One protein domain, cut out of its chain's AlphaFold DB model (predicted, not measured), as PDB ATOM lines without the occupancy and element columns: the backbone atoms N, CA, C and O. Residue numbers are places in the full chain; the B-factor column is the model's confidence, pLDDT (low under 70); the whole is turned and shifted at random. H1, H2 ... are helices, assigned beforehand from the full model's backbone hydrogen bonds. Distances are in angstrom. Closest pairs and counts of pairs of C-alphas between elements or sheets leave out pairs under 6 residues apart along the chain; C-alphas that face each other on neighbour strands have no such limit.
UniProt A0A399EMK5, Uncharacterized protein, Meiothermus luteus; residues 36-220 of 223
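Overview. This is residues 36 to 220 of the 223 residues of an uncharacterized protein of Meiothermus luteus (UniProt A0A399EMK5). The model is an elongated body of two helix groups with a short helix between them: H1, H2 and H3 make one group, H5, H6 and H7 the other, and H4 lies near the middle. The helices cross rather than run side by side, and long unnamed links wind between and round them; the loop of residues 103 to 116, after H2, makes one tip. The printed part has 185 residues with seven named helices, H1 to H7 in chain order, and no named strand; its class is all helix, though under half of the residues, 78, are in named elements. It is compact, with a radius of gyration of the C-alphas of 16.4 A, and spans 52 by 32 by 28 A.

Along the chain. Residues 36 to 54 hold no named element. H1 is residues 55 to 64, 14.3 A from first to last C-alpha, and begins at C-alpha 55 (-18.658, 7.603, -22.149). H2, residues 88 to 102, is 21.1 A long, and H3, residues 117 to 127, is 15.1 A. H4, residues 141 to 147, is 10.2 A long. H5, residues 162 to 177, is the longest at 22.5 A and begins at C-alpha 162 (-20.675, -15.609, -3.662). H6, residues 180 to 187, is 10.6 A long. H7, residues 210 to 220, is 15.1 A long and ends at C-alpha 220 (-27.668, -22.282, -16.899).

Arrangement. H5 is the hub, touching three other helices. Its residues 168 to 175 touch H7, about perpendicular at 84 degrees; the closest C-alphas, of Ala 175 and Ala 219, are 6.8 A apart. H5 and H6 only just touch, with 3 pairs of C-alphas within 8 A, and only at the corner by their link; the closest C-alphas are those of Ala 175 and Leu 181, 5.7 A. H6 touches H7 at a steep tilt of 53 degrees, opposite ways, closest at the C-alphas of Leu 181 and Ala 219, 6.4 A. H4 and H5 only just touch, with 3 pairs of C-alphas within 8 A, closest at Leu 143 and Leu 165, 7.2 A between C-alphas. H4 is close to but not clearly touching H1, with the C-alphas of Tyr 64 and Leu 146 6.0 A apart. H1 touches H3 at a steep tilt of 66 degrees, the same way, closest at the C-alphas of Cys 56 and Val 120, 6.0 A. H2 touches H3 at a steep tilt of 50 degrees, opposite ways, closest at the C-alphas of Ala 96 and Ala 123, 4.9 A. H2 and H5 are apart. The helix packing is mostly crossed, with 0 of 5 touching pairs at a shallow tilt. In each of the seven helices every O i to N i+4 pair is within hydrogen-bond range.

Size, cuts and confidence. The two C-alphas farthest apart, those of Thr 107 and Pro 192, are 54.0 A apart. The printed part has no cut. The link from H5 to H6 is tight; the other five links are long, among them the 23 residues from H1 to H2 and the 22 from H6 to H7. The mean pLDDT of the printed part is 86.8; residues 36 to 52, 80 to 83, 107 and 190 are under 70.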
ATOM      1  N   TYR A  36     -13.498 -13.061 -27.796       41.44
ATOM      2  CA  TYR A  36     -14.670 -13.915 -27.573       41.44
ATOM      3  C   TYR A  36     -15.637 -13.327 -26.536       41.44
ATOM      4  O   TYR A  36     -16.805 -13.692 -26.493       41.44
ATOM      5  N   THR A  37     -15.144 -12.399 -25.720       37.72
ATOM      6  CA  THR A  37     -15.826 -11.793 -24.592       37.72
ATOM      7  C   THR A  37     -15.068 -10.504 -24.240       37.72
ATOM      8  O   THR A  37     -13.868 -10.585 -23.984       37.72
ATOM      9  N   ASP A  38     -15.716  -9.348 -24.081       45.47
ATOM     10  CA  ASP A  38     -15.252  -8.314 -23.126       45.47
ATOM     11  C   ASP A  38     -15.433  -8.860 -21.687       45.47
ATOM     12  O   ASP A  38     -16.121  -8.258 -20.872       45.47
ATOM     13  N   ALA A  39     -14.905 -10.075 -21.469       39.47
ATOM     14  CA  ALA A  39     -15.127 -11.153 -20.495       39.47
ATOM     15  C   ALA A  39     -16.534 -11.339 -19.923       39.47
ATOM     16  O   ALA A  39     -16.936 -12.482 -19.729       39.47
ATOM     17  N   LEU A  40     -17.271 -10.275 -19.621       45.78
ATOM     18  CA  LEU A  40     -18.461 -10.276 -18.774       45.78
ATOM     19  C   LEU A  40     -19.546  -9.298 -19.286       45.78
ATOM     20  O   LEU A  40     -20.554  -9.067 -18.635       45.78
ATOM     21  N   GLY A  41     -19.411  -8.813 -20.529       51.12
ATOM     22  CA  GLY A  41     -20.494  -8.181 -21.295       51.12
ATOM     23  C   GLY A  41     -21.101  -9.065 -22.386       51.12
ATOM     24  O   GLY A  41     -21.013  -8.761 -23.573       51.12
ATOM     25  N   LEU A  42     -21.646 -10.216 -21.991       55.12
ATOM     26  CA  LEU A  42     -21.531 -11.469 -22.755       55.12
ATOM     27  C   LEU A  42     -22.180 -11.563 -24.156       55.12
ATOM     28  O   LEU A  42     -21.864 -12.511 -24.860       55.12
ATOM     29  N   ILE A  43     -23.004 -10.606 -24.601       47.22
ATOM     30  CA  ILE A  43     -23.294 -10.336 -26.030       47.22
ATOM     31  C   ILE A  43     -23.715  -8.866 -26.129       47.22
ATOM     32  O   ILE A  43     -24.716  -8.536 -25.486       47.22
ATOM     33  N   PRO A  44     -23.061  -7.978 -26.897       52.97
ATOM     34  CA  PRO A  44     -23.544  -6.606 -27.039       52.97
ATOM     35  C   PRO A  44     -24.985  -6.624 -27.560       52.97
ATOM     36  O   PRO A  44     -25.288  -7.242 -28.581       52.97
ATOM     37  N   ALA A  45     -25.893  -6.006 -26.810       49.38
ATOM     38  CA  ALA A  45     -27.284  -5.916 -27.214       49.38
ATOM     39  C   ALA A  45     -27.413  -4.988 -28.426       49.38
ATOM     40  O   ALA A  45     -26.743  -3.958 -28.502       49.38
ATOM     41  N   ALA A  46     -28.330  -5.305 -29.338       44.81
ATOM     42  CA  ALA A  46     -28.847  -4.335 -30.299       44.81
ATOM     43  C   ALA A  46     -29.820  -3.376 -29.586       44.81
ATOM     44  O   ALA A  46     -30.986  -3.263 -29.952       44.81
ATOM     45  N   THR A  47     -29.387  -2.738 -28.499       48.62
ATOM     46  CA  THR A  47     -30.158  -1.670 -27.867       48.62
ATOM     47  C   THR A  47     -30.093  -0.445 -28.780       48.62
ATOM     48  O   THR A  47     -29.017  -0.143 -29.310       48.62
ATOM     49  N   PRO A  48     -31.203   0.296 -28.989       47.78
ATOM     50  CA  PRO A  48     -31.091   1.644 -29.535       47.78
ATOM     51  C   PRO A  48     -30.048   2.381 -28.695       47.78
ATOM     52  O   PRO A  48     -30.021   2.160 -27.480       47.78
ATOM     53  N   PRO A  49     -29.159   3.185 -29.304       49.84
ATOM     54  CA  PRO A  49     -28.082   3.806 -28.563       49.84
ATOM     55  C   PRO A  49     -28.716   4.627 -27.449       49.84
ATOM     56  O   PRO A  49     -29.268   5.703 -27.691       49.84
ATOM     57  N   LEU A  50     -28.634   4.112 -26.221       53.81
ATOM     58  CA  LEU A  50     -28.651   4.966 -25.057       53.81
ATOM     59  C   LEU A  50     -27.572   5.987 -25.379       53.81
ATOM     60  O   LEU A  50     -26.483   5.610 -25.791       53.81
ATOM     61  N   ARG A  51     -27.926   7.265 -25.428       56.81
ATOM     62  CA  ARG A  51     -26.946   8.324 -25.632       56.81
ATOM     63  C   ARG A  51     -26.692   8.890 -24.262       56.81
ATOM     64  O   ARG A  51     -27.281   9.901 -23.888       56.81
ATOM     65  N   PHE A  52     -25.862   8.200 -23.493       63.53
ATOM     66  CA  PHE A  52     -25.344   8.818 -22.290       63.53
ATOM     67  C   PHE A  52     -24.368   9.914 -22.716       63.53
ATOM     68  O   PHE A  52     -23.510   9.702 -23.570       63.53
ATOM     69  N   GLY A  53     -24.477  11.094 -22.106       71.50
ATOM     70  CA  GLY A  53     -23.466  12.147 -22.261       71.50
ATOM     71  C   GLY A  53     -22.114  11.777 -21.633       71.50
ATOM     72  O   GLY A  53     -21.164  12.545 -21.732       71.50
ATOM     73  N   VAL A  54     -22.029  10.611 -20.979       82.62
ATOM     74  CA  VAL A  54     -20.870  10.132 -20.228       82.62
ATOM     75  C   VAL A  54     -20.378   8.813 -20.845       82.62
ATOM     76  O   VAL A  54     -21.079   7.802 -20.742       82.62
ATOM     77  N   PRO A  55     -19.179   8.786 -21.461       84.81
ATOM     78  CA  PRO A  55     -18.658   7.603 -22.149       84.81
ATOM     79  C   PRO A  55     -18.569   6.335 -21.287       84.81
ATOM     80  O   PRO A  55     -18.825   5.246 -21.787       84.81
ATOM     81  N   CYS A  56     -18.240   6.441 -19.996       87.88
ATOM     82  CA  CYS A  56     -18.131   5.260 -19.132       87.88
ATOM     83  C   CYS A  56     -19.476   4.565 -18.897       87.88
ATOM     84  O   CYS A  56     -19.551   3.344 -19.006       87.88
ATOM     85  N   LEU A  57     -20.548   5.329 -18.664       88.62
ATOM     86  CA  LEU A  57     -21.900   4.783 -18.516       88.62
ATOM     87  C   LEU A  57     -22.378   4.129 -19.810       88.62
ATOM     88  O   LEU A  57     -23.019   3.085 -19.763       88.62
ATOM     89  N   GLN A  58     -22.016   4.704 -20.961       87.50
ATOM     90  CA  GLN A  58     -22.291   4.098 -22.260       87.50
ATOM     91  C   GLN A  58     -21.682   2.707 -22.383       87.50
ATOM     92  O   GLN A  58     -22.380   1.751 -22.716       87.50
ATOM     93  N   GLU A  59     -20.382   2.595 -22.127       88.25
ATOM     94  CA  GLU A  59     -19.669   1.332 -22.283       88.25
ATOM     95  C   GLU A  59     -20.112   0.307 -21.225       88.25
ATOM     96  O   GLU A  59     -20.281  -0.862 -21.562       88.25
ATOM     97  N   LEU A  60     -20.411   0.730 -19.988       90.19
ATOM     98  CA  LEU A  60     -21.026  -0.132 -18.968       90.19
ATOM     99  C   LEU A  60     -22.399  -0.651 -19.403       90.19
ATOM    100  O   LEU A  60     -22.653  -1.853 -19.332       90.19
ATOM    101  N   ALA A  61     -23.271   0.236 -19.891       89.00
ATOM    102  CA  ALA A  61     -24.609  -0.132 -20.338       89.00
ATOM    103  C   ALA A  61     -24.572  -1.117 -21.508       89.00
ATOM    104  O   ALA A  61     -25.356  -2.064 -21.535       89.00
ATOM    105  N   VAL A  62     -23.643  -0.930 -22.449       85.69
ATOM    106  CA  VAL A  62     -23.439  -1.854 -23.572       85.69
ATOM    107  C   VAL A  62     -22.890  -3.195 -23.095       85.69
ATOM    108  O   VAL A  62     -23.406  -4.235 -23.505       85.69
ATOM    109  N   ARG A  63     -21.873  -3.180 -22.224       87.44
ATOM    110  CA  ARG A  63     -21.231  -4.387 -21.693       87.44
ATOM    111  C   ARG A  63     -22.256  -5.219 -20.919       87.44
ATOM    112  O   ARG A  63     -22.641  -6.299 -21.364       87.44
ATOM    113  N   TYR A  64     -22.796  -4.686 -19.831       90.50
ATOM    114  CA  TYR A  64     -23.646  -5.447 -18.907       90.50
ATOM    115  C   TYR A  64     -25.127  -5.481 -19.295       90.50
ATOM    116  O   TYR A  64     -25.902  -6.207 -18.685       90.50
ATOM    117  N   HIS A  65     -25.528  -4.780 -20.361       90.06
ATOM    118  CA  HIS A  65     -26.932  -4.658 -20.765       90.06
ATOM    119  C   HIS A  65     -27.785  -4.077 -19.631       90.06
ATOM    120  O   HIS A  65     -28.802  -4.646 -19.231       90.06
ATOM    121  N   LEU A  66     -27.322  -2.943 -19.104       91.19
ATOM    122  CA  LEU A  66     -27.962  -2.261 -17.988       91.19
ATOM    123  C   LEU A  66     -29.358  -1.755 -18.367       91.19
ATOM    124  O   LEU A  66     -29.609  -1.351 -19.507       91.19
ATOM    125  N   GLU A  67     -30.262  -1.759 -17.394       91.31
ATOM    126  CA  GLU A  67     -31.569  -1.128 -17.490       91.31
ATOM    127  C   GLU A  67     -31.375   0.389 -17.637       91.31
ATOM    128  O   GLU A  67     -30.751   1.009 -16.772       91.31
ATOM    129  N   PRO A  68     -31.885   1.023 -18.711       86.69
ATOM    130  CA  PRO A  68     -31.670   2.446 -18.974       86.69
ATOM    131  C   PRO A  68     -31.969   3.375 -17.796       86.69
ATOM    132  O   PRO A  68     -31.269   4.368 -17.609       86.69
ATOM    133  N   LYS A  69     -32.995   3.058 -16.996       88.56
ATOM    134  CA  LYS A  69     -33.358   3.848 -15.807       88.56
ATOM    135  C   LYS A  69     -32.380   3.686 -14.643       88.56
ATOM    136  O   LYS A  69     -32.332   4.559 -13.787       88.56
ATOM    137  N   GLN A  70     -31.622   2.595 -14.626       90.44
ATOM    138  CA  GLN A  70     -30.652   2.257 -13.587       90.44
ATOM    139  C   GLN A  70     -29.215   2.647 -13.974       90.44
ATOM    140  O   GLN A  70     -28.390   2.935 -13.109       90.44
ATOM    141  N   ALA A  71     -28.919   2.736 -15.274       89.31
ATOM    142  CA  ALA A  71     -27.635   3.166 -15.828       89.31
ATOM    143  C   ALA A  71     -27.399   4.682 -15.659       89.31
ATOM    144  O   ALA A  71     -27.373   5.451 -16.620       89.31
ATOM    145  N   THR A  72     -27.245   5.128 -14.416       90.06
ATOM    146  CA  THR A  72     -27.104   6.543 -14.053       90.06
ATOM    147  C   THR A  72     -25.734   6.839 -13.451       90.06
ATOM    148  O   THR A  72     -24.958   5.938 -13.135       90.06
ATOM    149  N   CYS A  73     -25.434   8.124 -13.240       89.75
ATOM    150  CA  CYS A  73     -24.196   8.550 -12.588       89.75
ATOM    151  C   CYS A  73     -24.022   7.982 -11.168       89.75
ATOM    152  O   CYS A  73     -22.892   7.950 -10.687       89.75
ATOM    153  N   ALA A  74     -25.094   7.500 -10.524       91.00
ATOM    154  CA  ALA A  74     -25.034   6.853  -9.214       91.00
ATOM    155  C   ALA A  74     -24.194   5.561  -9.210       91.00
ATOM    156  O   ALA A  74     -23.750   5.131  -8.153       91.00
ATOM    157  N   LEU A  75     -23.911   4.969 -10.380       93.12
ATOM    158  CA  LEU A  75     -22.972   3.847 -10.481       93.12
ATOM    159  C   LEU A  75     -21.557   4.217 -10.032       93.12
ATOM    160  O   LEU A  75     -20.884   3.377  -9.452       93.12
ATOM    161  N   CYS A  76     -21.117   5.458 -10.259       92.81
ATOM    162  CA  CYS A  76     -19.773   5.920  -9.886       92.81
ATOM    163  C   CYS A  76     -19.781   7.001  -8.794       92.81
ATOM    164  O   CYS A  76     -18.746   7.269  -8.191       92.81
ATOM    165  N   HIS A  77     -20.904   7.681  -8.563       91.50
ATOM    166  CA  HIS A  77     -20.964   8.865  -7.707       91.50
ATOM    167  C   HIS A  77     -21.845   8.667  -6.480       91.50
ATOM    168  O   HIS A  77     -22.911   8.061  -6.551       91.50
ATOM    169  N   LEU A  78     -21.432   9.290  -5.376       87.81
ATOM    170  CA  LEU A  78     -22.265   9.463  -4.192       87.81
ATOM    171  C   LEU A  78     -23.075  10.758  -4.318       87.81
ATOM    172  O   LEU A  78     -22.511  11.850  -4.428       87.81
ATOM    173  N   GLY A  79     -24.402  10.650  -4.261       80.00
ATOM    174  CA  GLY A  79     -25.301  11.804  -4.299       80.00
ATOM    175  C   GLY A  79     -25.250  12.572  -5.626       80.00
ATOM    176  O   GLY A  79     -25.309  11.989  -6.707       80.00
ATOM    177  N   ALA A  80     -25.196  13.906  -5.557       69.38
ATOM    178  CA  ALA A  80     -25.190  14.751  -6.748       69.38
ATOM    179  C   ALA A  80     -23.823  14.734  -7.459       69.38
ATOM    180  O   ALA A  80     -22.788  15.000  -6.850       69.38
ATOM    181  N   VAL A  81     -23.837  14.538  -8.783       65.25
ATOM    182  CA  VAL A  81     -22.647  14.438  -9.660       65.25
ATOM    183  C   VAL A  81     -21.663  15.605  -9.486       65.25
ATOM    184  O   VAL A  81     -20.450  15.422  -9.553       65.25
ATOM    185  N   HIS A  82     -22.170  16.810  -9.218       61.50
ATOM    186  CA  HIS A  82     -21.354  18.018  -9.059       61.50
ATOM    187  C   HIS A  82     -20.498  18.039  -7.785       61.50
ATOM    188  O   HIS A  82     -19.588  18.857  -7.692       61.50
ATOM    189  N   GLY A  83     -20.766  17.154  -6.821       61.12
ATOM    190  CA  GLY A  83     -19.993  17.068  -5.581       61.12
ATOM    191  C   GLY A  83     -18.605  16.449  -5.759       61.12
ATOM    192  O   GLY A  83     -17.785  16.565  -4.859       61.12
ATOM    193  N   GLY A  84     -18.337  15.778  -6.888       74.56
ATOM    194  CA  GLY A  84     -17.051  15.115  -7.140       74.56
ATOM    195  C   GLY A  84     -16.761  13.912  -6.232       74.56
ATOM    196  O   GLY A  84     -15.687  13.328  -6.330       74.56
ATOM    197  N   ASN A  85     -17.711  13.525  -5.378       89.69
ATOM    198  CA  ASN A  85     -17.582  12.379  -4.490       89.69
ATOM    199  C   ASN A  85     -17.877  11.099  -5.271       89.69
ATOM    200  O   ASN A  85     -18.981  10.916  -5.794       89.69
ATOM    201  N   PHE A  86     -16.880  10.229  -5.358       93.69
ATOM    202  CA  PHE A  86     -17.011   8.912  -5.966       93.69
ATOM    203  C   PHE A  86     -17.356   7.876  -4.898       93.69
ATOM    204  O   PHE A  86     -16.808   7.920  -3.793       93.69
ATOM    205  N   ASN A  87     -18.242   6.942  -5.244       95.88
ATOM    206  CA  ASN A  87     -18.383   5.704  -4.479       95.88
ATOM    207  C   ASN A  87     -17.128   4.827  -4.704       95.88
ATOM    208  O   ASN A  87     -16.312   5.172  -5.567       95.88
ATOM    209  N   PRO A  88     -16.927   3.735  -3.951       97.88
ATOM    210  CA  PRO A  88     -15.721   2.919  -4.092       97.88
ATOM    211  C   PRO A  88     -15.456   2.450  -5.534       97.88
ATOM    212  O   PRO A  88     -14.369   2.688  -6.059       97.88
ATOM    213  N   PHE A  89     -16.471   1.945  -6.246       97.69
ATOM    214  CA  PHE A  89     -16.342   1.581  -7.666       97.69
ATOM    215  C   PHE A  89     -15.907   2.747  -8.565       97.69
ATOM    216  O   PHE A  89     -15.055   2.615  -9.447       97.69
ATOM    217  N   GLY A  90     -16.481   3.929  -8.347       95.94
ATOM    218  CA  GLY A  90     -16.119   5.145  -9.059       95.94
ATOM    219  C   GLY A  90     -14.674   5.571  -8.809       95.94
ATOM    220  O   GLY A  90     -14.042   6.096  -9.726       95.94
ATOM    221  N   GLN A  91     -14.139   5.321  -7.611       96.00
ATOM    222  CA  GLN A  91     -12.734   5.576  -7.272       96.00
ATOM    223  C   GLN A  91     -11.809   4.613  -8.019       96.00
ATOM    224  O   GLN A  91     -10.826   5.061  -8.612       96.00
ATOM    225  N   ASP A  92     -12.156   3.327  -8.087       97.38
ATOM    226  CA  ASP A  92     -11.396   2.332  -8.852       97.38
ATOM    227  C   ASP A  92     -11.389   2.643 -10.351       97.38
ATOM    228  O   ASP A  92     -10.327   2.657 -10.989       97.38
ATOM    229  N   TYR A  93     -12.550   2.994 -10.912       95.81
ATOM    230  CA  TYR A  93     -12.645   3.473 -12.290       95.81
ATOM    231  C   TYR A  93     -11.815   4.743 -12.510       95.81
ATOM    232  O   TYR A  93     -11.078   4.840 -13.495       95.81
ATOM    233  N   GLN A  94     -11.899   5.716 -11.599       93.81
ATOM    234  CA  GLN A  94     -11.126   6.953 -11.689       93.81
ATOM    235  C   GLN A  94      -9.621   6.664 -11.669       93.81
ATOM    236  O   GLN A  94      -8.891   7.219 -12.491       93.81
ATOM    237  N   ALA A  95      -9.157   5.782 -10.784       94.00
ATOM    238  CA  ALA A  95      -7.757   5.389 -10.694       94.00
ATOM    239  C   ALA A  95      -7.278   4.701 -11.985       94.00
ATOM    240  O   ALA A  95      -6.197   5.016 -12.488       94.00
ATOM    241  N   ALA A  96      -8.090   3.812 -12.564       94.50
ATOM    242  CA  ALA A  96      -7.797   3.174 -13.850       94.50
ATOM    243  C   ALA A  96      -7.731   4.186 -15.001       94.50
ATOM    244  O   ALA A  96      -6.761   4.221 -15.760       94.50
ATOM    245  N   ALA A  97      -8.716   5.079 -15.092       93.44
ATOM    246  CA  ALA A  97      -8.740   6.140 -16.091       93.44
ATOM    247  C   ALA A  97      -7.518   7.064 -15.967       93.44
ATOM    248  O   ALA A  97      -6.895   7.405 -16.973       93.44
ATOM    249  N   GLN A  98      -7.126   7.434 -14.745       92.19
ATOM    250  CA  GLN A  98      -5.950   8.267 -14.497       92.19
ATOM    251  C   GLN A  98      -4.652   7.597 -14.955       92.19
ATOM    252  O   GLN A  98      -3.845   8.265 -15.600       92.19
ATOM    253  N   ARG A  99      -4.466   6.290 -14.719       92.50
ATOM    254  CA  ARG A  99      -3.294   5.553 -15.235       92.50
ATOM    255  C   ARG A  99      -3.181   5.666 -16.755       92.50
ATOM    256  O   ARG A  99      -2.108   5.978 -17.270       92.50
ATOM    257  N   ILE A 100      -4.294   5.511 -17.469       92.12
ATOM    258  CA  ILE A 100      -4.321   5.667 -18.930       92.12
ATOM    259  C   ILE A 100      -3.951   7.100 -19.334       92.12
ATOM    260  O   ILE A 100      -3.116   7.288 -20.216       92.12
ATOM    261  N   LEU A 101      -4.521   8.109 -18.669       89.81
ATOM    262  CA  LEU A 101      -4.239   9.520 -18.961       89.81
ATOM    263  C   LEU A 101      -2.761   9.876 -18.737       89.81
ATOM    264  O   LEU A 101      -2.189  10.616 -19.539       89.81
ATOM    265  N   THR A 102      -2.131   9.336 -17.688       87.31
ATOM    266  CA  THR A 102      -0.701   9.568 -17.406       87.31
ATOM    267  C   THR A 102       0.226   8.975 -18.465       87.31
ATOM    268  O   THR A 102       1.311   9.505 -18.675       87.31
ATOM    269  N   GLY A 103      -0.207   7.920 -19.162       83.50
ATOM    270  CA  GLY A 103       0.544   7.310 -20.261       83.50
ATOM    271  C   GLY A 103       0.376   8.013 -21.611       83.50
ATOM    272  O   GLY A 103       1.057   7.661 -22.570       83.50
ATOM    273  N   MET A 104      -0.530   8.990 -21.723       81.88
ATOM    274  CA  MET A 104      -0.698   9.766 -22.953       81.88
ATOM    275  C   MET A 104       0.407  10.829 -23.061       81.88
ATOM    276  O   MET A 104       0.783  11.436 -22.061       81.88
ATOM    277  N   GLU A 105       0.857  11.155 -24.272       76.69
ATOM    278  CA  GLU A 105       1.775  12.280 -24.519       76.69
ATOM    279  C   GLU A 105       1.044  13.639 -24.464       76.69
ATOM    280  O   GLU A 105      -0.181  13.698 -24.596       76.69
ATOM    281  N   GLY A 106       1.776  14.731 -24.216       73.69
ATOM    282  CA  GLY A 106       1.252  16.107 -24.168       73.69
ATOM    283  C   GLY A 106       1.175  16.717 -22.760       73.69
ATOM    284  O   GLY A 106       0.987  16.002 -21.776       73.69
ATOM    285  N   THR A 107       1.323  18.045 -22.687       62.62
ATOM    286  CA  THR A 107       1.447  18.853 -21.453       62.62
ATOM    287  C   THR A 107       0.124  19.429 -20.937       62.62
ATOM    288  O   THR A 107       0.093  20.048 -19.874       62.62
ATOM    289  N   GLU A 108      -0.972  19.248 -21.673       75.56
ATOM    290  CA  GLU A 108      -2.287  19.753 -21.284       75.56
ATOM    291  C   GLU A 108      -2.894  18.946 -20.130       75.56
ATOM    292  O   GLU A 108      -2.665  17.742 -19.991       75.56
ATOM    293  N   ARG A 109      -3.717  19.607 -19.303       72.81
ATOM    294  CA  ARG A 109      -4.478  18.944 -18.239       72.81
ATOM    295  C   ARG A 109      -5.491  17.991 -18.869       72.81
ATOM    296  O   ARG A 109      -6.475  18.437 -19.456       72.81
ATOM    297  N   LYS A 110      -5.262  16.687 -18.717       79.62
ATOM    298  CA  LYS A 110      -6.113  15.671 -19.338       79.62
ATOM    299  C   LYS A 110      -7.334  15.356 -18.488       79.62
ATOM    300  O   LYS A 110      -7.264  15.303 -17.260       79.62
ATOM    301  N   SER A 111      -8.457  15.159 -19.158       81.69
ATOM    302  CA  SER A 111      -9.758  14.863 -18.574       81.69
ATOM    303  C   SER A 111     -10.219  13.473 -18.991       81.69
ATOM    304  O   SER A 111      -9.964  13.041 -20.113       81.69
ATOM    305  N   ILE A 112     -10.972  12.790 -18.124       77.56
ATOM    306  CA  ILE A 112     -11.579  11.486 -18.437       77.56
ATOM    307  C   ILE A 112     -12.503  11.547 -19.666       77.56
ATOM    308  O   ILE A 112     -12.668  10.554 -20.365       77.56
ATOM    309  N   PHE A 113     -13.052  12.727 -19.981       81.44
ATOM    310  CA  PHE A 113     -13.880  12.947 -21.170       81.44
ATOM    311  C   PHE A 113     -13.084  12.961 -22.485       81.44
ATOM    312  O   PHE A 113     -13.682  12.967 -23.555       81.44
ATOM    313  N   GLN A 114     -11.749  12.967 -22.419       85.12
ATOM    314  CA  GLN A 114     -10.869  12.872 -23.587       85.12
ATOM    315  C   GLN A 114     -10.468  11.426 -23.904       85.12
ATOM    316  O   GLN A 114      -9.808  11.187 -24.914       85.12
ATOM    317  N   LEU A 115     -10.844  10.459 -23.060       87.25
ATOM    318  CA  LEU A 115     -10.585   9.052 -23.335       87.25
ATOM    319  C   LEU A 115     -11.402   8.590 -24.546       87.25
ATOM    320  O   LEU A 115     -12.613   8.793 -24.627       87.25
ATOM    321  N   SER A 116     -10.733   7.916 -25.479       89.00
ATOM    322  CA  SER A 116     -11.403   7.201 -26.565       89.00
ATOM    323  C   SER A 116     -12.262   6.051 -26.017       89.00
ATOM    324  O   SER A 116     -11.962   5.518 -24.945       89.00
ATOM    325  N   PRO A 117     -13.268   5.563 -26.767       86.94
ATOM    326  CA  PRO A 117     -14.066   4.408 -26.346       86.94
ATOM    327  C   PRO A 117     -13.226   3.172 -25.985       86.94
ATOM    328  O   PRO A 117     -13.550   2.443 -25.053       86.94
ATOM    329  N   ALA A 118     -12.108   2.942 -26.685       87.12
ATOM    330  CA  ALA A 118     -11.199   1.840 -26.372       87.12
ATOM    331  C   ALA A 118     -10.509   2.017 -25.010       87.12
ATOM    332  O   ALA A 118     -10.420   1.064 -24.241       87.12
ATOM    333  N   GLN A 119     -10.074   3.236 -24.690       90.50
ATOM    334  CA  GLN A 119      -9.477   3.557 -23.393       90.50
ATOM    335  C   GLN A 119     -10.506   3.504 -22.260       90.50
ATOM    336  O   GLN A 119     -10.192   3.032 -21.172       90.50
ATOM    337  N   VAL A 120     -11.746   3.928 -22.512       90.00
ATOM    338  CA  VAL A 120     -12.842   3.771 -21.546       90.00
ATOM    339  C   VAL A 120     -13.087   2.292 -21.255       90.00
ATOM    340  O   VAL A 120     -13.141   1.915 -20.087       90.00
ATOM    341  N   ARG A 121     -13.161   1.436 -22.285       90.25
ATOM    342  CA  ARG A 121     -13.284  -0.019 -22.098       90.25
ATOM    343  C   ARG A 121     -12.111  -0.620 -21.336       90.25
ATOM    344  O   ARG A 121     -12.335  -1.500 -20.516       90.25
ATOM    345  N   GLN A 122     -10.889  -0.144 -21.575       91.75
ATOM    346  CA  GLN A 122      -9.718  -0.577 -20.814       91.75
ATOM    347  C   GLN A 122      -9.841  -0.196 -19.331       91.75
ATOM    348  O   GLN A 122      -9.680  -1.060 -18.476       91.75
ATOM    349  N   ALA A 123     -10.183   1.059 -19.023       93.81
ATOM    350  CA  ALA A 123     -10.373   1.501 -17.640       93.81
ATOM    351  C   ALA A 123     -11.486   0.710 -16.938       93.81
ATOM    352  O   ALA A 123     -11.325   0.306 -15.790       93.81
ATOM    353  N   LEU A 124     -12.590   0.437 -17.641       94.31
ATOM    354  CA  LEU A 124     -13.660  -0.415 -17.127       94.31
ATOM    355  C   LEU A 124     -13.185  -1.851 -16.901       94.31
ATOM    356  O   LEU A 124     -13.479  -2.404 -15.858       94.31
ATOM    357  N   ALA A 125     -12.419  -2.439 -17.820       92.00
ATOM    358  CA  ALA A 125     -11.887  -3.788 -17.640       92.00
ATOM    359  C   ALA A 125     -10.959  -3.904 -16.420       92.00
ATOM    360  O   ALA A 125     -10.955  -4.942 -15.768       92.00
ATOM    361  N   GLU A 126     -10.200  -2.854 -16.092       94.38
ATOM    362  CA  GLU A 126      -9.416  -2.798 -14.853       94.38
ATOM    363  C   GLU A 126     -10.309  -2.662 -13.614       94.38
ATOM    364  O   GLU A 126     -10.073  -3.353 -12.625       94.38
ATOM    365  N   ALA A 127     -11.332  -1.805 -13.675       96.12
ATOM    366  CA  ALA A 127     -12.285  -1.585 -12.587       96.12
ATOM    367  C   ALA A 127     -13.270  -2.751 -12.393       96.12
ATOM    368  O   ALA A 127     -13.920  -2.834 -11.365       96.12
ATOM    369  N   THR A 128     -13.387  -3.666 -13.351       96.19
ATOM    370  CA  THR A 128     -14.236  -4.866 -13.272       96.19
ATOM    371  C   THR A 128     -13.405  -6.135 -13.470       96.19
ATOM    372  O   THR A 128     -13.836  -7.078 -14.138       96.19
ATOM    373  N   ARG A 129     -12.149  -6.137 -13.017       93.75
ATOM    374  CA  ARG A 129     -11.304  -7.336 -13.068       93.75
ATOM    375  C   ARG A 129     -11.756  -8.337 -12.003       93.75
ATOM    376  O   ARG A 129     -12.135  -7.930 -10.910       93.75
ATOM    377  N   ASP A 130     -11.658  -9.631 -12.303       92.19
ATOM    378  CA  ASP A 130     -11.998 -10.701 -11.358       92.19
ATOM    379  C   ASP A 130     -11.301 -10.501 -10.003       92.19
ATOM    380  O   ASP A 130     -10.092 -10.242  -9.944       92.19
ATOM    381  N   GLY A 131     -12.066 -10.645  -8.920       93.75
ATOM    382  CA  GLY A 131     -11.579 -10.498  -7.548       93.75
ATOM    383  C   GLY A 131     -11.353  -9.060  -7.068       93.75
ATOM    384  O   GLY A 131     -10.891  -8.890  -5.944       93.75
ATOM    385  N   LEU A 132     -11.644  -8.033  -7.876       97.25
ATOM    386  CA  LEU A 132     -11.722  -6.657  -7.384       97.25
ATOM    387  C   LEU A 132     -13.128  -6.389  -6.840       97.25
ATOM    388  O   LEU A 132     -14.073  -6.315  -7.615       97.25
ATOM    389  N   ASP A 133     -13.225  -6.249  -5.526       98.19
ATOM    390  CA  ASP A 133     -14.429  -5.926  -4.759       98.19
ATOM    391  C   ASP A 133     -14.232  -4.511  -4.191       98.19
ATOM    392  O   ASP A 133     -13.367  -4.308  -3.331       98.19
ATOM    393  N   SER A 134     -14.920  -3.515  -4.762       98.38
ATOM    394  CA  SER A 134     -14.637  -2.111  -4.427       98.38
ATOM    395  C   SER A 134     -15.166  -1.727  -3.054       98.38
ATOM    396  O   SER A 134     -14.538  -0.929  -2.357       98.38
ATOM    397  N   ASP A 135     -16.355  -2.206  -2.692       98.12
ATOM    398  CA  ASP A 135     -17.043  -1.808  -1.463       98.12
ATOM    399  C   ASP A 135     -16.854  -2.799  -0.303       98.12
ATOM    400  O   ASP A 135     -17.170  -2.462   0.844       98.12
ATOM    401  N   GLY A 136     -16.211  -3.938  -0.564       98.06
ATOM    402  CA  GLY A 136     -15.743  -4.899   0.425       98.06
ATOM    403  C   GLY A 136     -16.844  -5.814   0.947       98.06
ATOM    404  O   GLY A 136     -16.745  -6.289   2.087       98.06
ATOM    405  N   ASP A 137     -17.912  -6.020   0.179       97.88
ATOM    406  CA  ASP A 137     -19.077  -6.796   0.599       97.88
ATOM    407  C   ASP A 137     -18.947  -8.313   0.345       97.88
ATOM    408  O   ASP A 137     -19.784  -9.098   0.818       97.88
ATOM    409  N   GLY A 138     -17.862  -8.728  -0.317       97.62
ATOM    410  CA  GLY A 138     -17.528 -10.109  -0.651       97.62
ATOM    411  C   GLY A 138     -17.867 -10.522  -2.086       97.62
ATOM    412  O   GLY A 138     -17.611 -11.680  -2.441       97.62
ATOM    413  N   TYR A 139     -18.416  -9.629  -2.910       98.06
ATOM    414  CA  TYR A 139     -18.695  -9.863  -4.324       98.06
ATOM    415  C   TYR A 139     -17.784  -8.970  -5.171       98.06
ATOM    416  O   TYR A 139     -17.614  -7.792  -4.905       98.06
ATOM    417  N   ASP A 140     -17.141  -9.535  -6.197       97.56
ATOM    418  CA  ASP A 140     -16.343  -8.690  -7.087       97.56
ATOM    419  C   ASP A 140     -17.242  -7.849  -8.010       97.56
ATOM    420  O   ASP A 140     -18.322  -8.289  -8.417       97.56
ATOM    421  N   ASN A 141     -16.754  -6.666  -8.392       97.56
ATOM    422  CA  ASN A 141     -17.506  -5.652  -9.138       97.56
ATOM    423  C   ASN A 141     -18.166  -6.207 -10.400       97.56
ATOM    424  O   ASN A 141     -19.213  -5.751 -10.863       97.56
ATOM    425  N   ASP A 142     -17.484  -7.153 -11.036       95.62
ATOM    426  CA  ASP A 142     -17.968  -7.751 -12.254       95.62
ATOM    427  C   ASP A 142     -19.131  -8.716 -12.007       95.62
ATOM    428  O   ASP A 142     -20.119  -8.698 -12.743       95.62
ATOM    429  N   LEU A 143     -19.016  -9.544 -10.968       95.94
ATOM    430  CA  LEU A 143     -20.059 -10.462 -10.539       95.94
ATOM    431  C   LEU A 143     -21.351  -9.711 -10.212       95.94
ATOM    432  O   LEU A 143     -22.438 -10.127 -10.618       95.94
ATOM    433  N   GLU A 144     -21.224  -8.579  -9.531       97.81
ATOM    434  CA  GLU A 144     -22.344  -7.705  -9.209       97.81
ATOM    435  C   GLU A 144     -22.980  -7.112 -10.465       97.81
ATOM    436  O   GLU A 144     -24.183  -7.276 -10.691       97.81
ATOM    437  N   LEU A 145     -22.180  -6.506 -11.346       96.56
ATOM    438  CA  LEU A 145     -22.674  -5.921 -12.593       96.56
ATOM    439  C   LEU A 145     -23.282  -6.963 -13.537       96.56
ATOM    440  O   LEU A 145     -24.220  -6.639 -14.259       96.56
ATOM    441  N   LEU A 146     -22.797  -8.206 -13.538       95.19
ATOM    442  CA  LEU A 146     -23.393  -9.308 -14.298       95.19
ATOM    443  C   LEU A 146     -24.811  -9.643 -13.836       95.19
ATOM    444  O   LEU A 146     -25.676  -9.941 -14.664       95.19
ATOM    445  N   PHE A 147     -25.029  -9.649 -12.523       96.81
ATOM    446  CA  PHE A 147     -26.277 -10.108 -11.915       96.81
ATOM    447  C   PHE A 147     -27.181  -8.968 -11.444       96.81
ATOM    448  O   PHE A 147     -28.289  -9.214 -10.971       96.81
ATOM    449  N   GLY A 148     -26.774  -7.723 -11.675       96.69
ATOM    450  CA  GLY A 148     -27.610  -6.542 -11.526       96.69
ATOM    451  C   GLY A 148     -27.537  -5.859 -10.160       96.69
ATOM    452  O   GLY A 148     -28.554  -5.317  -9.731       96.69
ATOM    453  N   PHE A 149     -26.371  -5.876  -9.518       97.81
ATOM    454  CA  PHE A 149     -26.065  -5.302  -8.200       97.81
ATOM    455  C   PHE A 149     -25.058  -4.143  -8.307       97.81
ATOM    456  O   PHE A 149     -24.298  -4.089  -9.279       97.81
ATOM    457  N   HIS A 150     -25.101  -3.183  -7.375       97.31
ATOM    458  CA  HIS A 150     -24.277  -1.970  -7.434       97.31
ATOM    459  C   HIS A 150     -22.885  -2.174  -6.812       97.31
ATOM    460  O   HIS A 150     -22.795  -2.139  -5.593       97.31
ATOM    461  N   PRO A 151     -21.796  -2.129  -7.606       97.56
ATOM    462  CA  PRO A 151     -20.445  -2.455  -7.129       97.56
ATOM    463  C   PRO A 151     -19.769  -1.415  -6.226       97.56
ATOM    464  O   PRO A 151     -18.571  -1.461  -5.960       97.56
ATOM    465  N   GLY A 152     -20.501  -0.368  -5.861       96.94
ATOM    466  CA  GLY A 152     -20.020   0.694  -4.984       96.94
ATOM    467  C   GLY A 152     -20.984   0.960  -3.835       96.94
ATOM    468  O   GLY A 152     -20.932   2.047  -3.256       96.94
ATOM    469  N   ASP A 153     -21.899   0.033  -3.572       96.88
ATOM    470  CA  ASP A 153     -22.873   0.087  -2.494       96.88
ATOM    471  C   ASP A 153     -23.016  -1.299  -1.854       96.88
ATOM    472  O   ASP A 153     -23.845  -2.097  -2.279       96.88
ATOM    473  N   ALA A 154     -22.301  -1.521  -0.747       97.06
ATOM    474  CA  ALA A 154     -22.290  -2.789  -0.011       97.06
ATOM    475  C   ALA A 154     -23.673  -3.230   0.524       97.06
ATOM    476  O   ALA A 154     -23.835  -4.342   1.039       97.06
ATOM    477  N   ALA A 155     -24.689  -2.355   0.484       96.31
ATOM    478  CA  ALA A 155     -26.071  -2.730   0.777       96.31
ATOM    479  C   ALA A 155     -26.780  -3.374  -0.430       96.31
ATOM    480  O   ALA A 155     -27.725  -4.148  -0.248       96.31
ATOM    481  N   SER A 156     -26.332  -3.082  -1.649       96.19
ATOM    482  CA  SER A 156     -26.832  -3.613  -2.915       96.19
ATOM    483  C   SER A 156     -26.200  -4.962  -3.234       96.19
ATOM    484  O   SER A 156     -25.599  -5.141  -4.282       96.19
ATOM    485  N   ARG A 157     -26.387  -5.940  -2.349       95.88
ATOM    486  CA  ARG A 157     -25.718  -7.239  -2.464       95.88
ATOM    487  C   ARG A 157     -26.673  -8.410  -2.675       95.88
ATOM    488  O   ARG A 157     -27.807  -8.379  -2.176       95.88
ATOM    489  N   PRO A 158     -26.233  -9.484  -3.349       97.00
ATOM    490  CA  PRO A 158     -27.031 -10.690  -3.493       97.00
ATOM    491  C   PRO A 158     -27.320 -11.364  -2.149       97.00
ATOM    492  O   PRO A 158     -26.478 -11.444  -1.257       97.00
ATOM    493  N   THR A 159     -28.504 -11.965  -2.032       97.25
ATOM    494  CA  THR A 159     -28.817 -12.907  -0.938       97.25
ATOM    495  C   THR A 159     -28.211 -14.300  -1.157       97.25
ATOM    496  O   THR A 159     -28.252 -15.148  -0.264       97.25
ATOM    497  N   ARG A 160     -27.667 -14.562  -2.352       96.88
ATOM    498  CA  ARG A 160     -27.019 -15.827  -2.722       96.88
ATOM    499  C   ARG A 160     -25.548 -15.802  -2.327       96.88
ATOM    500  O   ARG A 160     -24.909 -14.812  -2.642       96.88
ATOM    501  N   PRO A 161     -24.987 -16.889  -1.765       97.25
ATOM    502  CA  PRO A 161     -23.559 -16.953  -1.466       97.25
ATOM    503  C   PRO A 161     -22.687 -16.669  -2.703       97.25
ATOM    504  O   PRO A 161     -23.043 -17.122  -3.803       97.25
ATOM    505  N   PRO A 162     -21.541 -15.982  -2.547       96.00
ATOM    506  CA  PRO A 162     -20.675 -15.609  -3.662       96.00
ATOM    507  C   PRO A 162     -20.191 -16.826  -4.456       96.00
ATOM    508  O   PRO A 162     -20.117 -16.768  -5.681       96.00
ATOM    509  N   GLU A 163     -19.965 -17.974  -3.813       97.31
ATOM    510  CA  GLU A 163     -19.516 -19.205  -4.474       97.31
ATOM    511  C   GLU A 163     -20.523 -19.709  -5.518       97.31
ATOM    512  O   GLU A 163     -20.134 -20.226  -6.569       97.31
ATOM    513  N   VAL A 164     -21.823 -19.529  -5.260       97.69
ATOM    514  CA  VAL A 164     -22.891 -19.917  -6.193       97.69
ATOM    515  C   VAL A 164     -22.863 -19.023  -7.428       97.69
ATOM    516  O   VAL A 164     -22.892 -19.519  -8.556       97.69
ATOM    517  N   LEU A 165     -22.765 -17.709  -7.227       96.81
ATOM    518  CA  LEU A 165     -22.720 -16.748  -8.326       96.81
ATOM    519  C   LEU A 165     -21.425 -16.878  -9.136       96.81
ATOM    520  O   LEU A 165     -21.460 -16.799 -10.365       96.81
ATOM    521  N   LEU A 166     -20.296 -17.164  -8.486       96.44
ATOM    522  CA  LEU A 166     -19.031 -17.478  -9.151       96.44
ATOM    523  C   LEU A 166     -19.157 -18.716 -10.047       96.44
ATOM    524  O   LEU A 166     -18.716 -18.693 -11.199       96.44
ATOM    525  N   ALA A 167     -19.811 -19.775  -9.561       97.12
ATOM    526  CA  ALA A 167     -20.088 -20.961 -10.367       97.12
ATOM    527  C   ALA A 167     -21.000 -20.638 -11.565       97.12
ATOM    528  O   ALA A 167     -20.768 -21.133 -12.670       97.12
ATOM    529  N   TYR A 168     -22.009 -19.777 -11.387       96.81
ATOM    530  CA  TYR A 168     -22.844 -19.301 -12.494       96.81
ATOM    531  C   TYR A 168     -22.032 -18.519 -13.522       96.81
ATOM    532  O   TYR A 168     -22.117 -18.820 -14.713       96.81
ATOM    533  N   ARG A 169     -21.191 -17.579 -13.082       95.50
ATOM    534  CA  ARG A 169     -20.299 -16.810 -13.958       95.50
ATOM    535  C   ARG A 169     -19.416 -17.721 -14.806       95.50
ATOM    536  O   ARG A 169     -19.327 -17.513 -16.015       95.50
ATOM    537  N   GLU A 170     -18.810 -18.752 -14.220       94.38
ATOM    538  CA  GLU A 170     -17.946 -19.666 -14.980       94.38
ATOM    539  C   GLU A 170     -18.728 -20.480 -16.018       94.38
ATOM    540  O   GLU A 170     -18.312 -20.592 -17.174       94.38
ATOM    541  N   ARG A 171     -19.923 -20.966 -15.667       95.56
ATOM    542  CA  ARG A 171     -20.804 -21.657 -16.623       95.56
ATOM    543  C   ARG A 171     -21.252 -20.735 -17.759       95.56
ATOM    544  O   ARG A 171     -21.277 -21.156 -18.915       95.56
ATOM    545  N   LEU A 172     -21.549 -19.468 -17.467       93.94
ATOM    546  CA  LEU A 172     -21.886 -18.465 -18.483       93.94
ATOM    547  C   LEU A 172     -20.694 -18.155 -19.395       93.94
ATOM    548  O   LEU A 172     -20.868 -18.069 -20.611       93.94
ATOM    549  N   ARG A 173     -19.476 -18.066 -18.850       91.56
ATOM    550  CA  ARG A 173     -18.241 -17.944 -19.645       91.56
ATOM    551  C   ARG A 173     -18.059 -19.140 -20.570       91.56
ATOM    552  O   ARG A 173     -17.757 -18.956 -21.748       91.56
ATOM    553  N   GLN A 174     -18.282 -20.356 -20.080       91.50
ATOM    554  CA  GLN A 174     -18.218 -21.563 -20.903       91.50
ATOM    555  C   GLN A 174     -19.280 -21.548 -22.015       91.50
ATOM    556  O   GLN A 174     -18.964 -21.851 -23.167       91.50
ATOM    557  N   ALA A 175     -20.511 -21.138 -21.702       88.81
ATOM    558  CA  ALA A 175     -21.592 -20.987 -22.677       88.81
ATOM    559  C   ALA A 175     -21.309 -19.887 -23.719       88.81
ATOM    560  O   ALA A 175     -21.721 -20.011 -24.874       88.81
ATOM    561  N   ALA A 176     -20.591 -18.824 -23.349       86.38
ATOM    562  CA  ALA A 176     -20.120 -17.808 -24.288       86.38
ATOM    563  C   ALA A 176     -19.065 -18.383 -25.247       86.38
ATOM    564  O   ALA A 176     -19.196 -18.252 -26.463       86.38
ATOM    565  N   ARG A 177     -18.052 -19.080 -24.707       87.31
ATOM    566  CA  ARG A 177     -16.961 -19.694 -25.492       87.31
ATOM    567  C   ARG A 177     -17.467 -20.739 -26.487       87.31
ATOM    568  O   ARG A 177     -16.895 -20.872 -27.563       87.31
ATOM    569  N   SER A 178     -18.539 -21.456 -26.151       89.12
ATOM    570  CA  SER A 178     -19.177 -22.443 -27.032       89.12
ATOM    571  C   SER A 178     -20.235 -21.856 -27.977       89.12
ATOM    572  O   SER A 178     -20.951 -22.614 -28.630       89.12
ATOM    573  N   SER A 179     -20.371 -20.523 -28.052       87.50
ATOM    574  CA  SER A 179     -21.402 -19.814 -28.836       87.50
ATOM    575  C   SER A 179     -22.851 -20.160 -28.460       87.50
ATOM    576  O   SER A 179     -23.796 -19.786 -29.161       87.50
ATOM    577  N   ARG A 180     -23.069 -20.831 -27.326       89.12
ATOM    578  CA  ARG A 180     -24.398 -21.213 -26.846       89.12
ATOM    579  C   ARG A 180     -25.235 -20.005 -26.448       89.12
ATOM    580  O   ARG A 180     -26.402 -19.948 -26.822       89.12
ATOM    581  N   LEU A 181     -24.649 -19.022 -25.761       89.12
ATOM    582  CA  LEU A 181     -25.358 -17.773 -25.441       89.12
ATOM    583  C   LEU A 181     -25.854 -17.067 -26.711       89.12
ATOM    584  O   LEU A 181     -26.984 -16.592 -26.753       89.12
ATOM    585  N   GLU A 182     -25.035 -17.029 -27.763       86.62
ATOM    586  CA  GLU A 182     -25.401 -16.406 -29.041       86.62
ATOM    587  C   GLU A 182     -26.525 -17.172 -29.751       86.62
ATOM    588  O   GLU A 182     -27.402 -16.569 -30.372       86.62
ATOM    589  N   SER A 183     -26.521 -18.502 -29.642       88.88
ATOM    590  CA  SER A 183     -27.606 -19.351 -30.137       88.88
ATOM    591  C   SER A 183     -28.925 -19.061 -29.411       88.88
ATOM    592  O   SER A 183     -29.932 -18.802 -30.067       88.88
ATOM    593  N   LEU A 184     -28.908 -19.014 -28.074       89.31
ATOM    594  CA  LEU A 184     -30.087 -18.712 -27.249       89.31
ATOM    595  C   LEU A 184     -30.638 -17.307 -27.533       89.31
ATOM    596  O   LEU A 184     -31.840 -17.138 -27.740       89.31
ATOM    597  N   LEU A 185     -29.756 -16.308 -27.656       86.94
ATOM    598  CA  LEU A 185     -30.160 -14.950 -28.018       86.94
ATOM    599  C   LEU A 185     -30.871 -14.912 -29.379       86.94
ATOM    600  O   LEU A 185     -31.907 -14.266 -29.507       86.94
ATOM    601  N   ARG A 186     -30.344 -15.615 -30.392       87.00
ATOM    602  CA  ARG A 186     -30.960 -15.683 -31.730       87.00
ATOM    603  C   ARG A 186     -32.302 -16.406 -31.741       87.00
ATOM    604  O   ARG A 186     -33.156 -16.069 -32.554       87.00
ATOM    605  N   GLN A 187     -32.483 -17.377 -30.854       89.69
ATOM    606  CA  GLN A 187     -33.753 -18.080 -30.674       89.69
ATOM    607  C   GLN A 187     -34.798 -17.225 -29.944       89.69
ATOM    608  O   GLN A 187     -35.973 -17.580 -29.946       89.69
ATOM    609  N   GLY A 188     -34.393 -16.097 -29.347       84.88
ATOM    610  CA  GLY A 188     -35.295 -15.207 -28.626       84.88
ATOM    611  C   GLY A 188     -35.767 -15.801 -27.303       84.88
ATOM    612  O   GLY A 188     -36.942 -15.675 -26.969       84.88
ATOM    613  N   THR A 189     -34.882 -16.467 -26.552       73.38
ATOM    614  CA  THR A 189     -35.213 -17.018 -25.230       73.38
ATOM    615  C   THR A 189     -35.597 -15.902 -24.253       73.38
ATOM    616  O   THR A 189     -34.736 -15.296 -23.619       73.38
ATOM    617  N   GLY A 190     -36.896 -15.612 -24.169       63.97
ATOM    618  CA  GLY A 190     -37.516 -14.635 -23.274       63.97
ATOM    619  C   GLY A 190     -38.550 -15.321 -22.389       63.97
ATOM    620  O   GLY A 190     -39.750 -15.151 -22.584       63.97
ATOM    621  N   GLY A 191     -38.073 -16.159 -21.469       78.81
ATOM    622  CA  GLY A 191     -38.900 -16.741 -20.414       78.81
ATOM    623  C   GLY A 191     -39.055 -15.792 -19.219       78.81
ATOM    624  O   GLY A 191     -38.330 -14.794 -19.130       78.81
ATOM    625  N   PRO A 192     -39.985 -16.084 -18.294       87.81
ATOM    626  CA  PRO A 192     -40.023 -15.404 -17.005       87.81
ATOM    627  C   PRO A 192     -38.683 -15.584 -16.279       87.81
ATOM    628  O   PRO A 192     -38.087 -16.657 -16.324       87.81
ATOM    629  N   VAL A 193     -38.208 -14.523 -15.624       93.25
ATOM    630  CA  VAL A 193     -36.966 -14.547 -14.842       93.25
ATOM    631  C   VAL A 193     -37.287 -14.837 -13.391       93.25
ATOM    632  O   VAL A 193     -38.069 -14.114 -12.771       93.25
ATOM    633  N   GLU A 194     -36.614 -15.825 -12.817       95.06
ATOM    634  CA  GLU A 194     -36.645 -16.047 -11.377       95.06
ATOM    635  C   GLU A 194     -35.605 -15.151 -10.699       95.06
ATOM    636  O   GLU A 194     -34.432 -15.497 -10.587       95.06
ATOM    637  N   LEU A 195     -36.016 -13.973 -10.225       96.31
ATOM    638  CA  LEU A 195     -35.103 -13.020  -9.573       96.31
ATOM    639  C   LEU A 195     -34.359 -13.618  -8.365       96.31
ATOM    640  O   LEU A 195     -33.178 -13.335  -8.152       96.31
ATOM    641  N   GLY A 196     -35.013 -14.523  -7.631       96.50
ATOM    642  CA  GLY A 196     -34.403 -15.253  -6.521       96.50
ATOM    643  C   GLY A 196     -33.259 -16.190  -6.934       96.50
ATOM    644  O   GLY A 196     -32.431 -16.538  -6.087       96.50
ATOM    645  N   LEU A 197     -33.152 -16.588  -8.209       96.19
ATOM    646  CA  LEU A 197     -31.998 -17.338  -8.727       96.19
ATOM    647  C   LEU A 197     -30.711 -16.515  -8.593       96.19
ATOM    648  O   LEU A 197     -29.673 -17.040  -8.200       96.19
ATOM    649  N   TRP A 198     -30.814 -15.211  -8.843       97.00
ATOM    650  CA  TRP A 198     -29.708 -14.251  -8.832       97.00
ATOM    651  C   TRP A 198     -29.480 -13.603  -7.463       97.00
ATOM    652  O   TRP A 198     -28.525 -12.860  -7.285       97.00
ATOM    653  N   GLY A 199     -30.347 -13.885  -6.488       97.25
ATOM    654  CA  GLY A 199     -30.258 -13.337  -5.135       97.25
ATOM    655  C   GLY A 199     -30.958 -11.998  -4.932       97.25
ATOM    656  O   GLY A 199     -30.756 -11.382  -3.887       97.25
ATOM    657  N   HIS A 200     -31.796 -11.571  -5.879       97.88
ATOM    658  CA  HIS A 200     -32.652 -10.395  -5.721       97.88
ATOM    659  C   HIS A 200     -33.874 -10.710  -4.844       97.88
ATOM    660  O   HIS A 200     -34.446 -11.797  -4.973       97.88
ATOM    661  N   PRO A 201     -34.319  -9.773  -3.984       95.00
ATOM    662  CA  PRO A 201     -35.594  -9.903  -3.293       95.00
ATOM    663  C   PRO A 201     -36.774  -9.765  -4.269       95.00
ATOM    664  O   PRO A 201     -36.641  -9.254  -5.384       95.00
ATOM    665  N   GLU A 202     -37.954 -10.217  -3.844       90.50
ATOM    666  CA  GLU A 202     -39.173 -10.097  -4.646       90.50
ATOM    667  C   GLU A 202     -39.501  -8.623  -4.938       90.50
ATOM    668  O   GLU A 202     -39.432  -7.766  -4.058       90.50
ATOM    669  N   GLY A 203     -39.828  -8.319  -6.198       90.44
ATOM    670  CA  GLY A 203     -40.145  -6.959  -6.644       90.44
ATOM    671  C   GLY A 203     -38.938  -6.032  -6.841       90.44
ATOM    672  O   GLY A 203     -39.135  -4.870  -7.199       90.44
ATOM    673  N   ALA A 204     -37.705  -6.511  -6.647       94.00
ATOM    674  CA  ALA A 204     -36.510  -5.735  -6.964       94.00
ATOM    675  C   ALA A 204     -36.440  -5.377  -8.456       94.00
ATOM    676  O   ALA A 204     -36.898  -6.129  -9.319       94.00
ATOM    677  N   ILE A 205     -35.810  -4.240  -8.757       94.12
ATOM    678  CA  ILE A 205     -35.468  -3.836 -10.121       94.12
ATOM    679  C   ILE A 205     -33.944  -3.933 -10.246       94.12
ATOM    680  O   ILE A 205     -33.259  -3.024  -9.775       94.12
ATOM    681  N   PRO A 206     -33.406  -5.005 -10.853       96.56
ATOM    682  CA  PRO A 206     -31.966  -5.164 -11.018       96.56
ATOM    683  C   PRO A 206     -31.363  -4.051 -11.880       96.56
ATOM    684  O   PRO A 206     -32.035  -3.484 -12.747       96.56
ATOM    685  N   LEU A 207     -30.064  -3.792 -11.708       96.00
ATOM    686  CA  LEU A 207     -29.315  -2.914 -12.613       96.00
ATOM    687  C   LEU A 207     -29.293  -3.430 -14.053       96.00
ATOM    688  O   LEU A 207     -29.207  -2.640 -14.989       96.00
ATOM    689  N   VAL A 208     -29.325  -4.750 -14.232       94.38
ATOM    690  CA  VAL A 208     -29.298  -5.428 -15.529       94.38
ATOM    691  C   VAL A 208     -30.720  -5.678 -16.015       94.38
ATOM    692  O   VAL A 208     -31.617  -5.998 -15.236       94.38
ATOM    693  N   ARG A 209     -30.936  -5.570 -17.327       92.94
ATOM    694  CA  ARG A 209     -32.245  -5.828 -17.938       92.94
ATOM    695  C   ARG A 209     -32.699  -7.271 -17.718       92.94
ATOM    696  O   ARG A 209     -31.910  -8.209 -17.846       92.94
ATOM    697  N   LEU A 210     -33.993  -7.465 -17.465       93.44
ATOM    698  CA  LEU A 210     -34.561  -8.795 -17.213       93.44
ATOM    699  C   LEU A 210     -34.334  -9.747 -18.391       93.44
ATOM    700  O   LEU A 210     -34.036 -10.915 -18.185       93.44
ATOM    701  N   GLU A 211     -34.366  -9.258 -19.629       91.88
ATOM    702  CA  GLU A 211     -34.097 -10.071 -20.820       91.88
ATOM    703  C   GLU A 211     -32.687 -10.674 -20.801       91.88
ATOM    704  O   GLU A 211     -32.464 -11.781 -21.294       91.88
ATOM    705  N   ARG A 212     -31.719  -9.965 -20.209       92.19
ATOM    706  CA  ARG A 212     -30.365 -10.487 -20.036       92.19
ATOM    707  C   ARG A 212     -30.321 -11.574 -18.969       92.19
ATOM    708  O   ARG A 212     -29.702 -12.609 -19.208       92.19
ATOM    709  N   LEU A 213     -30.989 -11.365 -17.838       94.88
ATOM    710  CA  LEU A 213     -31.087 -12.379 -16.789       94.88
ATOM    711  C   LEU A 213     -31.832 -13.629 -17.286       94.88
ATOM    712  O   LEU A 213     -31.390 -14.739 -17.015       94.88
ATOM    713  N   ALA A 214     -32.877 -13.479 -18.104       94.31
ATOM    714  CA  ALA A 214     -33.577 -14.597 -18.747       94.31
ATOM    715  C   ALA A 214     -32.642 -15.417 -19.645       94.31
ATOM    716  O   ALA A 214     -32.629 -16.646 -19.587       94.31
ATOM    717  N   LEU A 215     -31.817 -14.737 -20.449       93.50
ATOM    718  CA  LEU A 215     -30.810 -15.384 -21.289       93.50
ATOM    719  C   LEU A 215     -29.794 -16.170 -20.449       93.50
ATOM    720  O   LEU A 215     -29.433 -17.292 -20.810       93.50
ATOM    721  N   TYR A 216     -29.327 -15.597 -19.338       94.88
ATOM    722  CA  TYR A 216     -28.407 -16.278 -18.430       94.88
ATOM    723  C   TYR A 216     -29.061 -17.485 -17.763       94.88
ATOM    724  O   TYR A 216     -28.448 -18.548 -17.726       94.88
ATOM    725  N   GLN A 217     -30.311 -17.361 -17.318       95.81
ATOM    726  CA  GLN A 217     -31.069 -18.466 -16.736       95.81
ATOM    727  C   GLN A 217     -31.191 -19.625 -17.733       95.81
ATOM    728  O   GLN A 217     -30.754 -20.735 -17.437       95.81
ATOM    729  N   ALA A 218     -31.646 -19.350 -18.959       94.69
ATOM    730  CA  ALA A 218     -31.749 -20.359 -20.016       94.69
ATOM    731  C   ALA A 218     -30.396 -21.028 -20.320       94.69
ATOM    732  O   ALA A 218     -30.310 -22.234 -20.565       94.69
ATOM    733  N   ALA A 219     -29.306 -20.258 -20.274       93.25
ATOM    734  CA  ALA A 219     -27.964 -20.793 -20.456       93.25
ATOM    735  C   ALA A 219     -27.508 -21.689 -19.297       93.25
ATOM    736  O   ALA A 219     -26.751 -22.624 -19.550       93.25
ATOM    737  N   LEU A 220     -27.962 -21.448 -18.067       94.38
ATOM    738  CA  LEU A 220     -27.668 -22.282 -16.899       94.38
ATOM    739  C   LEU A 220     -28.575 -23.517 -16.792       94.38
ATOM    740  O   LEU A 220     -28.176 -24.494 -16.160       94.38
TER     741      LEU A 220